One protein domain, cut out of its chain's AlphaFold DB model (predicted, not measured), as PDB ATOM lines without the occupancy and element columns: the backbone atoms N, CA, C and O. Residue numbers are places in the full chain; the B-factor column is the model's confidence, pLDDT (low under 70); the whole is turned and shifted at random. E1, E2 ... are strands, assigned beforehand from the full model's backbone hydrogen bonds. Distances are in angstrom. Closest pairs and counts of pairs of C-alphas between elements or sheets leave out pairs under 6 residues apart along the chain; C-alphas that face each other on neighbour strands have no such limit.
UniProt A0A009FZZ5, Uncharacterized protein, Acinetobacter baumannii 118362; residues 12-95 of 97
ATOM      1  N   LEU A  12     208.314 195.708 138.119       92.81
ATOM      2  CA  LEU A  12     206.869 195.701 137.938       92.81
ATOM      3  C   LEU A  12     206.412 197.028 137.324       92.81
ATOM      4  O   LEU A  12     206.765 198.108 137.793       92.81
ATOM      5  N   SER A  13     205.603 196.941 136.274       93.81
ATOM      6  CA  SER A  13     204.870 198.070 135.709       93.81
ATOM      7  C   SER A  13     203.414 197.665 135.570       93.81
ATOM      8  O   SER A  13     203.120 196.709 134.853       93.81
ATOM      9  N   SER A  14     202.526 198.401 136.235       92.50
ATOM     10  CA  SER A  14     201.094 198.110 136.243       92.50
ATOM     11  C   SER A  14     200.305 199.272 135.650       92.50
ATOM     12  O   SER A  14     200.625 200.443 135.860       92.50
ATOM     13  N   THR A  15     199.281 198.946 134.873       93.12
ATOM     14  CA  THR A  15     198.302 199.888 134.329       93.12
ATOM     15  C   THR A  15     196.934 199.229 134.352       93.12
ATOM     16  O   THR A  15     196.822 198.006 134.323       93.12
ATOM     17  N   ASN A  16     195.877 200.018 134.414       91.50
ATOM     18  CA  ASN A  16     194.518 199.515 134.415       91.50
ATOM     19  C   ASN A  16     193.659 200.307 133.436       91.50
ATOM     20  O   ASN A  16     193.960 201.436 133.050       91.50
ATOM     21  N   ASN A  17     192.568 199.683 133.017       87.00
ATOM     22  CA  ASN A  17     191.477 200.357 132.338       87.00
ATOM     23  C   ASN A  17     190.149 199.939 132.981       87.00
ATOM     24  O   ASN A  17     190.123 199.212 133.974       87.00
ATOM     25  N   SER A  18     189.030 200.384 132.412       84.62
ATOM     26  CA  SER A  18     187.691 200.090 132.937       84.62
ATOM     27  C   SER A  18     187.350 198.595 133.010       84.62
ATOM     28  O   SER A  18     186.446 198.215 133.745       84.62
ATOM     29  N   THR A  19     188.057 197.739 132.272       85.31
ATOM     30  CA  THR A  19     187.714 196.318 132.090       85.31
ATOM     31  C   THR A  19     188.802 195.350 132.533       85.31
ATOM     32  O   THR A  19     188.530 194.160 132.676       85.31
ATOM     33  N   SER A  20     190.041 195.798 132.730       88.12
ATOM     34  CA  SER A  20     191.152 194.910 133.070       88.12
ATOM     35  C   SER A  20     192.293 195.637 133.773       88.12
ATOM     36  O   SER A  20     192.568 196.810 133.500       88.12
ATOM     37  N   ASN A  21     193.006 194.888 134.604       91.62
ATOM     38  CA  ASN A  21     194.321 195.242 135.118       91.62
ATOM     39  C   ASN A  21     195.387 194.560 134.260       91.62
ATOM     40  O   ASN A  21     195.221 193.420 133.824       91.62
ATOM     41  N   PHE A  22     196.473 195.272 134.000       93.19
ATOM     42  CA  PHE A  22     197.607 194.786 133.235       93.19
ATOM     43  C   PHE A  22     198.878 194.993 134.029       93.19
ATOM     44  O   PHE A  22     199.187 196.109 134.448       93.19
ATOM     45  N   GLU A  23     199.661 193.935 134.139       94.75
ATOM     46  CA  GLU A  23     200.980 193.983 134.738       94.75
ATOM     47  C   GLU A  23     202.023 193.482 133.756       94.75
ATOM     48  O   GLU A  23     201.800 192.566 132.957       94.75
ATOM     49  N   ARG A  24     203.196 194.100 133.820       95.00
ATOM     50  CA  ARG A  24     204.374 193.701 133.069       95.00
ATOM     51  C   ARG A  24     205.534 193.523 134.028       95.00
ATOM     52  O   ARG A  24     206.035 194.496 134.588       95.00
ATOM     53  N   LEU A  25     205.997 192.285 134.122       93.31
ATOM     54  CA  LEU A  25     207.190 191.884 134.852       93.31
ATOM     55  C   LEU A  25     208.367 191.903 133.884       93.31
ATOM     56  O   LEU A  25     208.360 191.199 132.872       93.31
ATOM     57  N   THR A  26     209.366 192.734 134.163       92.94
ATOM     58  CA  THR A  26     210.577 192.830 133.341       92.94
ATOM     59  C   THR A  26     211.758 192.240 134.095       92.94
ATOM     60  O   THR A  26     212.219 192.811 135.082       92.94
ATOM     61  N   PHE A  27     212.241 191.102 133.607       89.44
ATOM     62  CA  PHE A  27     213.473 190.449 134.039       89.44
ATOM     63  C   PHE A  27     214.624 190.861 133.112       89.44
ATOM     64  O   PHE A  27     214.397 191.474 132.066       89.44
ATOM     65  N   ALA A  28     215.861 190.488 133.449       87.69
ATOM     66  CA  ALA A  28     217.041 190.866 132.663       87.69
ATOM     67  C   ALA A  28     216.947 190.445 131.180       87.69
ATOM     68  O   ALA A  28     217.313 191.213 130.296       87.69
ATOM     69  N   ASN A  29     216.416 189.246 130.913       85.50
ATOM     70  CA  ASN A  29     216.398 188.644 129.572       85.50
ATOM     71  C   ASN A  29     214.992 188.349 129.037       85.50
ATOM     72  O   ASN A  29     214.848 187.837 127.929       85.50
ATOM     73  N   THR A  30     213.947 188.601 129.824       87.94
ATOM     74  CA  THR A  30     212.581 188.224 129.454       87.94
ATOM     75  C   THR A  30     211.554 189.162 130.065       87.94
ATOM     76  O   THR A  30     211.832 189.904 131.008       87.94
ATOM     77  N   LYS A  31     210.348 189.132 129.506       92.00
ATOM     78  CA  LYS A  31     209.189 189.848 130.021       92.00
ATOM     79  C   LYS A  31     208.032 188.880 130.149       92.00
ATOM     80  O   LYS A  31     207.868 187.991 129.314       92.00
ATOM     81  N   VAL A  32     207.232 189.087 131.178       92.88
ATOM     82  CA  VAL A  32     205.973 188.381 131.376       92.88
ATOM     83  C   VAL A  32     204.879 189.418 131.543       92.88
ATOM     84  O   VAL A  32     205.070 190.445 132.194       92.88
ATOM     85  N   PHE A  33     203.751 189.162 130.905       94.94
ATOM     86  CA  PHE A  33     202.568 189.996 130.934       94.94
ATOM     87  C   PHE A  33     201.458 189.230 131.636       94.94
ATOM     88  O   PHE A  33     201.254 188.047 131.351       94.94
ATOM     89  N   ILE A  34     200.754 189.917 132.525       94.75
ATOM     90  CA  ILE A  34     199.577 189.423 133.229       94.75
ATOM     91  C   ILE A  34     198.437 190.364 132.874       94.75
ATOM     92  O   ILE A  34     198.584 191.584 132.945       94.75
ATOM     93  N   LYS A  35     197.309 189.800 132.457       93.75
ATOM     94  CA  LYS A  35     196.060 190.521 132.263       93.75
ATOM     95  C   LYS A  35     195.004 189.869 133.135       93.75
ATOM     96  O   LYS A  35     194.682 188.702 132.931       93.75
ATOM     97  N   GLU A  36     194.437 190.645 134.042       91.88
ATOM     98  CA  GLU A  36     193.325 190.222 134.887       91.88
ATOM     99  C   GLU A  36     192.070 190.982 134.460       91.88
ATOM    100  O   GLU A  36     192.066 192.213 134.400       91.88
ATOM    101  N   SER A  37     191.012 190.258 134.104       89.12
ATOM    102  CA  SER A  37     189.735 190.855 133.723       89.12
ATOM    103  C   SER A  37     188.948 191.260 134.966       89.12
ATOM    104  O   SER A  37     188.693 190.436 135.840       89.12
ATOM    105  N   ASN A  38     188.481 192.509 135.003       82.44
ATOM    106  CA  ASN A  38     187.554 192.993 136.033       82.44
ATOM    107  C   ASN A  38     186.118 192.490 135.791       82.44
ATOM    108  O   ASN A  38     185.255 192.626 136.654       82.44
ATOM    109  N   ILE A  39     185.855 191.933 134.603       78.75
ATOM    110  CA  ILE A  39     184.568 191.366 134.204       78.75
ATOM    111  C   ILE A  39     184.807 189.878 133.959       78.75
ATOM    112  O   ILE A  39     185.391 189.477 132.952       78.75
ATOM    113  N   CYS A  40     184.420 189.086 134.947       74.31
ATOM    114  CA  CYS A  40     184.812 187.700 135.141       74.31
ATOM    115  C   CYS A  40     183.536 186.882 135.369       74.31
ATOM    116  O   CYS A  40     182.792 187.166 136.307       74.31
ATOM    117  N   SER A  41     183.237 185.924 134.485       69.38
ATOM    118  CA  SER A  41     182.144 184.971 134.701       69.38
ATOM    119  C   SER A  41     182.685 183.774 135.489       69.38
ATOM    120  O   SER A  41     183.845 183.408 135.321       69.38
ATOM    121  N   ASN A  42     181.868 183.141 136.336       63.81
ATOM    122  CA  ASN A  42     182.320 182.027 137.188       63.81
ATOM    123  C   ASN A  42     182.893 180.820 136.412       63.81
ATOM    124  O   ASN A  42     183.508 179.954 137.026       63.81
ATOM    125  N   ASN A  43     182.673 180.746 135.095       62.78
ATOM    126  CA  ASN A  43     183.085 179.621 134.259       62.78
ATOM    127  C   ASN A  43     184.309 179.923 133.379       62.78
ATOM    128  O   ASN A  43     184.858 178.987 132.798       62.78
ATOM    129  N   ASP A  44     184.742 181.184 133.283       66.94
ATOM    130  CA  ASP A  44     185.848 181.594 132.416       66.94
ATOM    131  C   ASP A  44     187.126 181.872 133.216       66.94
ATOM    132  O   ASP A  44     187.094 182.299 134.370       66.94
ATOM    133  N   SER A  45     188.284 181.665 132.582       75.06
ATOM    134  CA  SER A  45     189.560 182.092 133.153       75.06
ATOM    135  C   SER A  45     189.624 183.615 133.178       75.06
ATOM    136  O   SER A  45     189.732 184.266 132.142       75.06
ATOM    137  N   CYS A  46     189.599 184.201 134.370       87.62
ATOM    138  CA  CYS A  46     189.626 185.657 134.528       87.62
ATOM    139  C   CYS A  46     191.039 186.247 134.439       87.62
ATOM    140  O   CYS A  46     191.210 187.464 134.511       87.62
ATOM    141  N   VAL A  47     192.045 185.390 134.247       91.81
ATOM    142  CA  VAL A  47     193.434 185.778 134.033       91.81
ATOM    143  C   VAL A  47     193.979 185.151 132.762       91.81
ATOM    144  O   VAL A  47     193.745 183.975 132.471       91.81
ATOM    145  N   SER A  48     194.763 185.941 132.038       93.25
ATOM    146  CA  SER A  48     195.588 185.475 130.935       93.25
ATOM    147  C   SER A  48     197.018 185.977 131.117       93.25
ATOM    148  O   SER A  48     197.248 187.133 131.479       93.25
ATOM    149  N   VAL A  49     197.998 185.124 130.835       94.44
ATOM    150  CA  VAL A  49     199.426 185.462 130.933       94.44
ATOM    151  C   VAL A  49     200.156 185.117 129.645       94.44
ATOM    152  O   VAL A  49     199.681 184.304 128.851       94.44
ATOM    153  N   GLY A  50     201.324 185.711 129.425       92.94
ATOM    154  CA  GLY A  50     202.161 185.395 128.269       92.94
ATOM    155  C   GLY A  50     203.471 186.173 128.247       92.94
ATOM    156  O   GLY A  50     203.664 187.123 128.999       92.94
ATOM    157  N   SER A  51     204.391 185.779 127.369       89.44
ATOM    158  CA  SER A  51     205.660 186.496 127.155       89.44
ATOM    159  C   SER A  51     205.531 187.700 126.214       89.44
ATOM    160  O   SER A  51     206.463 188.494 126.080       89.44
ATOM    161  N   ASN A  52     204.377 187.864 125.561       86.31
ATOM    162  CA  ASN A  52     204.020 189.036 124.769       86.31
ATOM    163  C   ASN A  52     202.514 189.345 124.926       86.31
ATOM    164  O   ASN A  52     201.739 188.491 125.352       86.31
ATOM    165  N   LEU A  53     202.099 190.562 124.561       84.69
ATOM    166  CA  LEU A  53     200.692 190.984 124.643       84.69
ATOM    167  C   LEU A  53     199.789 190.336 123.580       84.69
ATOM    168  O   LEU A  53     198.585 190.230 123.783       84.69
ATOM    169  N   SER A  54     200.353 189.917 122.445       85.88
ATOM    170  CA  SER A  54     199.600 189.344 121.319       85.88
ATOM    171  C   SER A  54     199.255 187.860 121.495       85.88
ATOM    172  O   SER A  54     198.485 187.321 120.710       85.88
ATOM    173  N   ASN A  55     199.836 187.192 122.490       83.50
ATOM    174  CA  ASN A  55     199.714 185.759 122.757       83.50
ATOM    175  C   ASN A  55     199.520 185.519 124.262       83.50
ATOM    176  O   ASN A  55     200.161 184.654 124.863       83.50
ATOM    177  N   LEU A  56     198.668 186.336 124.881       90.94
ATOM    178  CA  LEU A  56     198.160 186.042 126.212       90.94
ATOM    179  C   LEU A  56     197.246 184.822 126.117       90.94
ATOM    180  O   LEU A  56     196.368 184.767 125.257       90.94
ATOM    181  N   LYS A  57     197.460 183.856 127.003       92.31
ATOM    182  CA  LYS A  57     196.630 182.655 127.113       92.31
ATOM    183  C   LYS A  57     196.090 182.536 128.517       92.31
ATOM    184  O   LYS A  57     196.754 182.950 129.468       92.31
ATOM    185  N   ASP A  58     194.926 181.924 128.617       92.31
ATOM    186  CA  ASP A  58     194.247 181.672 129.876       92.31
ATOM    187  C   ASP A  58     195.144 180.949 130.873       92.31
ATOM    188  O   ASP A  58     195.906 180.030 130.529       92.31
ATOM    189  N   ALA A  59     195.059 181.404 132.115       92.19
ATOM    190  CA  ALA A  59     195.844 180.892 133.210       92.19
ATOM    191  C   ALA A  59     195.044 180.835 134.501       92.19
ATOM    192  O   ALA A  59     194.261 181.720 134.836       92.19
ATOM    193  N   THR A  60     195.323 179.795 135.272       91.12
ATOM    194  CA  THR A  60     194.780 179.626 136.612       91.12
ATOM    195  C   THR A  60     195.694 180.284 137.632       91.12
ATOM    196  O   THR A  60     196.919 180.122 137.557       91.12
ATOM    197  N   ILE A  61     195.094 180.954 138.613       90.88
ATOM    198  CA  ILE A  61     195.799 181.456 139.790       90.88
ATOM    199  C   ILE A  61     195.839 180.355 140.850       90.88
ATOM    200  O   ILE A  61     194.842 179.675 141.094       90.88
ATOM    201  N   TYR A  62     196.986 180.188 141.494       92.38
ATOM    202  CA  TYR A  62     197.131 179.374 142.694       92.38
ATOM    203  C   TYR A  62     198.156 180.017 143.628       92.38
ATOM    204  O   TYR A  62     198.898 180.910 143.222       92.38
ATOM    205  N   TYR A  63     198.214 179.572 144.879       93.25
ATOM    206  CA  TYR A  63     199.041 180.217 145.897       93.25
ATOM    207  C   TYR A  63     200.081 179.259 146.457       93.25
ATOM    208  O   TYR A  63     199.844 178.050 146.558       93.25
ATOM    209  N   ARG A  64     201.242 179.797 146.833       92.88
ATOM    210  CA  ARG A  64     202.263 179.059 147.581       92.88
ATOM    211  C   ARG A  64     202.741 179.850 148.786       92.88
ATOM    212  O   ARG A  64     202.954 181.051 148.691       92.88
ATOM    213  N   ASP A  65     203.002 179.156 149.882       90.75
ATOM    214  CA  ASP A  65     203.641 179.756 151.054       90.75
ATOM    215  C   ASP A  65     205.060 180.255 150.705       90.75
ATOM    216  O   ASP A  65     205.830 179.541 150.047       90.75
ATOM    217  N   LEU A  66     205.425 181.474 151.130       86.25
ATOM    218  CA  LEU A  66     206.698 182.106 150.752       86.25
ATOM    219  C   LEU A  66     207.919 181.304 151.208       86.25
ATOM    220  O   LEU A  66     208.901 181.202 150.466       86.25
ATOM    221  N   LYS A  67     207.856 180.713 152.407       85.75
ATOM    222  CA  LYS A  67     208.996 180.041 153.051       85.75
ATOM    223  C   LYS A  67     209.133 178.588 152.606       85.75
ATOM    224  O   LYS A  67     210.200 178.155 152.177       85.75
ATOM    225  N   THR A  68     208.052 177.827 152.721       88.50
ATOM    226  CA  THR A  68     207.991 176.381 152.475       88.50
ATOM    227  C   THR A  68     207.745 176.037 151.013       88.50
ATOM    228  O   THR A  68     208.004 174.901 150.615       88.50
ATOM    229  N   LYS A  69     207.270 176.994 150.202       85.38
ATOM    230  CA  LYS A  69     206.949 176.826 148.773       85.38
ATOM    231  C   LYS A  69     205.845 175.795 148.503       85.38
ATOM    232  O   LYS A  69     205.667 175.382 147.356       85.38
ATOM    233  N   LYS A  70     205.115 175.359 149.536       90.50
ATOM    234  CA  LYS A  70     203.980 174.436 149.407       90.50
ATOM    235  C   LYS A  70     202.768 175.167 148.844       90.50
ATOM    236  O   LYS A  70     202.585 176.343 149.135       90.50
ATOM    237  N   ILE A  71     201.954 174.462 148.058       92.44
ATOM    238  CA  ILE A  71     200.666 174.983 147.586       92.44
ATOM    239  C   ILE A  71     199.736 175.148 148.789       92.44
ATOM    240  O   ILE A  71     199.658 174.250 149.628       92.44
ATOM    241  N   ILE A  72     199.052 176.286 148.847       93.88
ATOM    242  CA  ILE A  72     198.068 176.627 149.877       93.88
ATOM    243  C   ILE A  72     196.733 176.975 149.210       93.88
ATOM    244  O   ILE A  72     196.703 177.436 148.069       93.88
ATOM    245  N   GLU A  73     195.623 176.727 149.907       89.56
ATOM    246  CA  GLU A  73     194.277 176.903 149.337       89.56
ATOM    247  C   GLU A  73     193.879 178.372 149.173       89.56
ATOM    248  O   GLU A  73     193.110 178.713 148.276       89.56
ATOM    249  N   LYS A  74     194.379 179.244 150.050       87.25
ATOM    250  CA  LYS A  74     194.040 180.667 150.086       87.25
ATOM    251  C   LYS A  74     195.306 181.495 150.270       87.25
ATOM    252  O   LYS A  74     196.237 181.012 150.912       87.25
ATOM    253  N   PRO A  75     195.349 182.725 149.735       84.38
ATOM    254  CA  PRO A  75     196.479 183.607 149.959       84.38
ATOM    255  C   PRO A  75     196.540 184.000 151.436       84.38
ATOM    256  O   PRO A  75     195.567 184.499 152.004       84.38
ATOM    257  N   GLU A  76     197.696 183.787 152.048       85.31
ATOM    258  CA  GLU A  76     198.042 184.284 153.375       85.31
ATOM    259  C   GLU A  76     198.976 185.494 153.257       85.31
ATOM    260  O   GLU A  76     199.510 185.797 152.184       85.31
ATOM    261  N   LYS A  77     199.206 186.187 154.378       80.19
ATOM    262  CA  LYS A  77     200.257 187.203 154.454       80.19
ATOM    263  C   LYS A  77     201.588 186.557 154.059       80.19
ATOM    264  O   LYS A  77     201.918 185.495 154.570       80.19
ATOM    265  N   ASP A  78     202.329 187.205 153.163       81.81
ATOM    266  CA  ASP A  78     203.589 186.689 152.624       81.81
ATOM    267  C   ASP A  78     203.392 185.384 151.825       81.81
ATOM    268  O   ASP A  78     204.081 184.394 152.045       81.81
ATOM    269  N   SER A  79     202.432 185.354 150.895       88.81
ATOM    270  CA  SER A  79     202.269 184.251 149.936       88.81
ATOM    271  C   SER A  79     202.748 184.644 148.545       88.81
ATOM    272  O   SER A  79     202.576 185.779 148.107       88.81
ATOM    273  N   TRP A  80     203.280 183.672 147.811       92.12
ATOM    274  CA  TRP A  80     203.449 183.780 146.371       92.12
ATOM    275  C   TRP A  80     202.092 183.643 145.675       92.12
ATOM    276  O   TRP A  80     201.395 182.641 145.865       92.12
ATOM    277  N   THR A  81     201.768 184.593 144.803       92.62
ATOM    278  CA  THR A  81     200.699 184.458 143.809       92.62
ATOM    279  C   THR A  81     201.291 183.832 142.558       92.62
ATOM    280  O   THR A  81     202.229 184.371 141.973       92.62
ATOM    281  N   CYS A  82     200.781 182.678 142.152       93.31
ATOM    282  CA  CYS A  82     201.304 181.924 141.025       93.31
ATOM    283  C   CYS A  82     200.289 181.832 139.891       93.31
ATOM    284  O   CYS A  82     199.085 181.738 140.118       93.31
ATOM    285  N   PHE A  83     200.804 181.809 138.667       93.38
ATOM    286  CA  PHE A  83     200.031 181.758 137.436       93.38
ATOM    287  C   PHE A  83     200.501 180.583 136.603       93.38
ATOM    288  O   PHE A  83     201.697 180.443 136.341       93.38
ATOM    289  N   LYS A  84     199.554 179.763 136.154       92.44
ATOM    290  CA  LYS A  84     199.835 178.610 135.302       92.44
ATOM    291  C   LYS A  84     198.939 178.622 134.080       92.44
ATOM    292  O   LYS A  84     197.720 178.568 134.217       92.44
ATOM    293  N   GLN A  85     199.543 178.658 132.894       91.81
ATOM    294  CA  GLN A  85     198.801 178.475 131.648       91.81
ATOM    295  C   GLN A  85     198.247 177.049 131.564       91.81
ATOM    296  O   GLN A  85     198.935 176.082 131.889       91.81
ATOM    297  N   THR A  86     197.008 176.913 131.094       78.75
ATOM    298  CA  THR A  86     196.327 175.607 131.010       78.75
ATOM    299  C   THR A  86     196.892 174.725 129.891       78.75
ATOM    300  O   THR A  86     196.943 173.505 130.025       78.75
ATOM    301  N   ILE A  87     197.318 175.342 128.784       76.50
ATOM    302  CA  ILE A  87     197.762 174.647 127.561       76.50
ATOM    303  C   ILE A  87     199.293 174.621 127.438       76.50
ATOM    304  O   ILE A  87     199.877 173.634 126.993       76.50
ATOM    305  N   ASP A  88     199.948 175.709 127.829       78.75
ATOM    306  CA  ASP A  88     201.384 175.922 127.650       78.75
ATOM    307  C   ASP A  88     202.172 175.660 128.948       78.75
ATOM    308  O   ASP A  88     201.618 175.354 130.000       78.75
ATOM    309  N   LYS A  89     203.505 175.781 128.883       81.56
ATOM    310  CA  LYS A  89     204.418 175.496 130.007       81.56
ATOM    311  C   LYS A  89     204.765 176.712 130.876       81.56
ATOM    312  O   LYS A  89     205.694 176.611 131.677       81.56
ATOM    313  N   LEU A  90     204.096 177.857 130.705       88.69
ATOM    314  CA  LEU A  90     204.368 179.021 131.549       88.69
ATOM    315  C   LEU A  90     203.724 178.810 132.926       88.69
ATOM    316  O   LEU A  90     202.502 178.775 133.053       88.69
ATOM    317  N   ASP A  91     204.576 178.649 133.935       90.88
ATOM    318  CA  ASP A  91     204.222 178.477 135.343       90.88
ATOM    319  C   ASP A  91     205.228 179.282 136.167       90.88
ATOM    320  O   ASP A  91     206.430 178.994 136.145       90.88
ATOM    321  N   PHE A  92     204.766 180.352 136.805       90.31
ATOM    322  CA  PHE A  92     205.616 181.265 137.563       90.31
ATOM    323  C   PHE A  92     204.866 181.840 138.758       90.31
ATOM    324  O   PHE A  92     203.640 181.802 138.826       90.31
ATOM    325  N   CYS A  93     205.626 182.388 139.698       91.62
ATOM    326  CA  CYS A  93     205.113 182.960 140.930       91.62
ATOM    327  C   CYS A  93     205.682 184.360 141.136       91.62
ATOM    328  O   CYS A  93     206.853 184.602 140.835       91.62
ATOM    329  N   ILE A  94     204.872 185.253 141.695       91.12
ATOM    330  CA  ILE A  94     205.266 186.596 142.110       91.12
ATOM    331  C   ILE A  94     204.925 186.824 143.578       91.12
ATOM    332  O   ILE A  94     203.929 186.321 144.092       91.12
ATOM    333  N   SER A  95     205.795 187.566 144.246       87.69
ATOM    334  CA  SER A  95     205.586 188.075 145.592       87.69
ATOM    335  C   SER A  95     205.856 189.562 145.507       87.69
ATOM    336  O   SER A  95     206.917 189.971 145.031       87.69
TER     337      SER A  95
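AT A GLANCE: This is residues 12 to 95 of the 97 residues of an uncharacterized protein of Acinetobacter baumannii 118362 (UniProt A0A009FZZ5). One antiparallel sheet folds back on itself at the long strand E5, with the leaf E1 to E4 on one side of this hinge and the smaller leaf E6 and E7 on the other, only partly face to face. The sheet is curled like part of a barrel, and the strands of the two leaves run crosswise. The 84 printed residues hold seven named strands and no named helix, class all strand, in sheet order E1 E2 E3 E4 E5 E6 E7, as along the chain: a meander, each strand the antiparallel neighbour of the one before. The whole is compact, with a radius of gyration of the C-alphas of 13.0 A and spans of 36 by 34 by 25 A.

IN THESE COORDINATES: Find C-alpha 57 at (196.630, 182.655, 127.113); from there E5, residues 57 to 65, runs 25.1 A to C-alpha 65 at (203.641, 179.756, 151.054). Before it come E1, residues 12 to 16, E2, 20 to 26 and 19.5 A long, E3, 31 to 37 and 19.8 A, and E4, 47 to 50. After it come E6, 79 to 85 and 19.5 A, and E7, 91 to 94, ending at C-alpha 94 at (205.266, 186.596, 142.110).

HOW THE PARTS SIT: Look first at E5, whose pairing is staggered: residues 57 to 58 pair with E4, where N 57 and O 49 are 2.9 A apart, and residues 59 to 65 with E6, where N 62 and O 82 are 2.9 A apart. Outward lie the hairpins E3 and E4, N 35 to O 48 at 2.8 A, E2 and E3, N 23 to O 34 at 2.8 A, and E1 and E2, N 15 to O 22 at 2.9 A. The hairpin E6 and E7 has N 83 and O 92 at 2.8 A. Edge strands E1 and E7 are apart.

THE WHOLE: The C-alphas of Ser 18 and Thr 68, the two farthest apart, are 36.8 A from each other. The printed part has no cut. The link from E5 to E6, residues 66 to 78, is long, and its residues 71 to 72 pair antiparallel with residues 63 to 64 of E5. Look for pLDDT under 70 at residues 41 to 44.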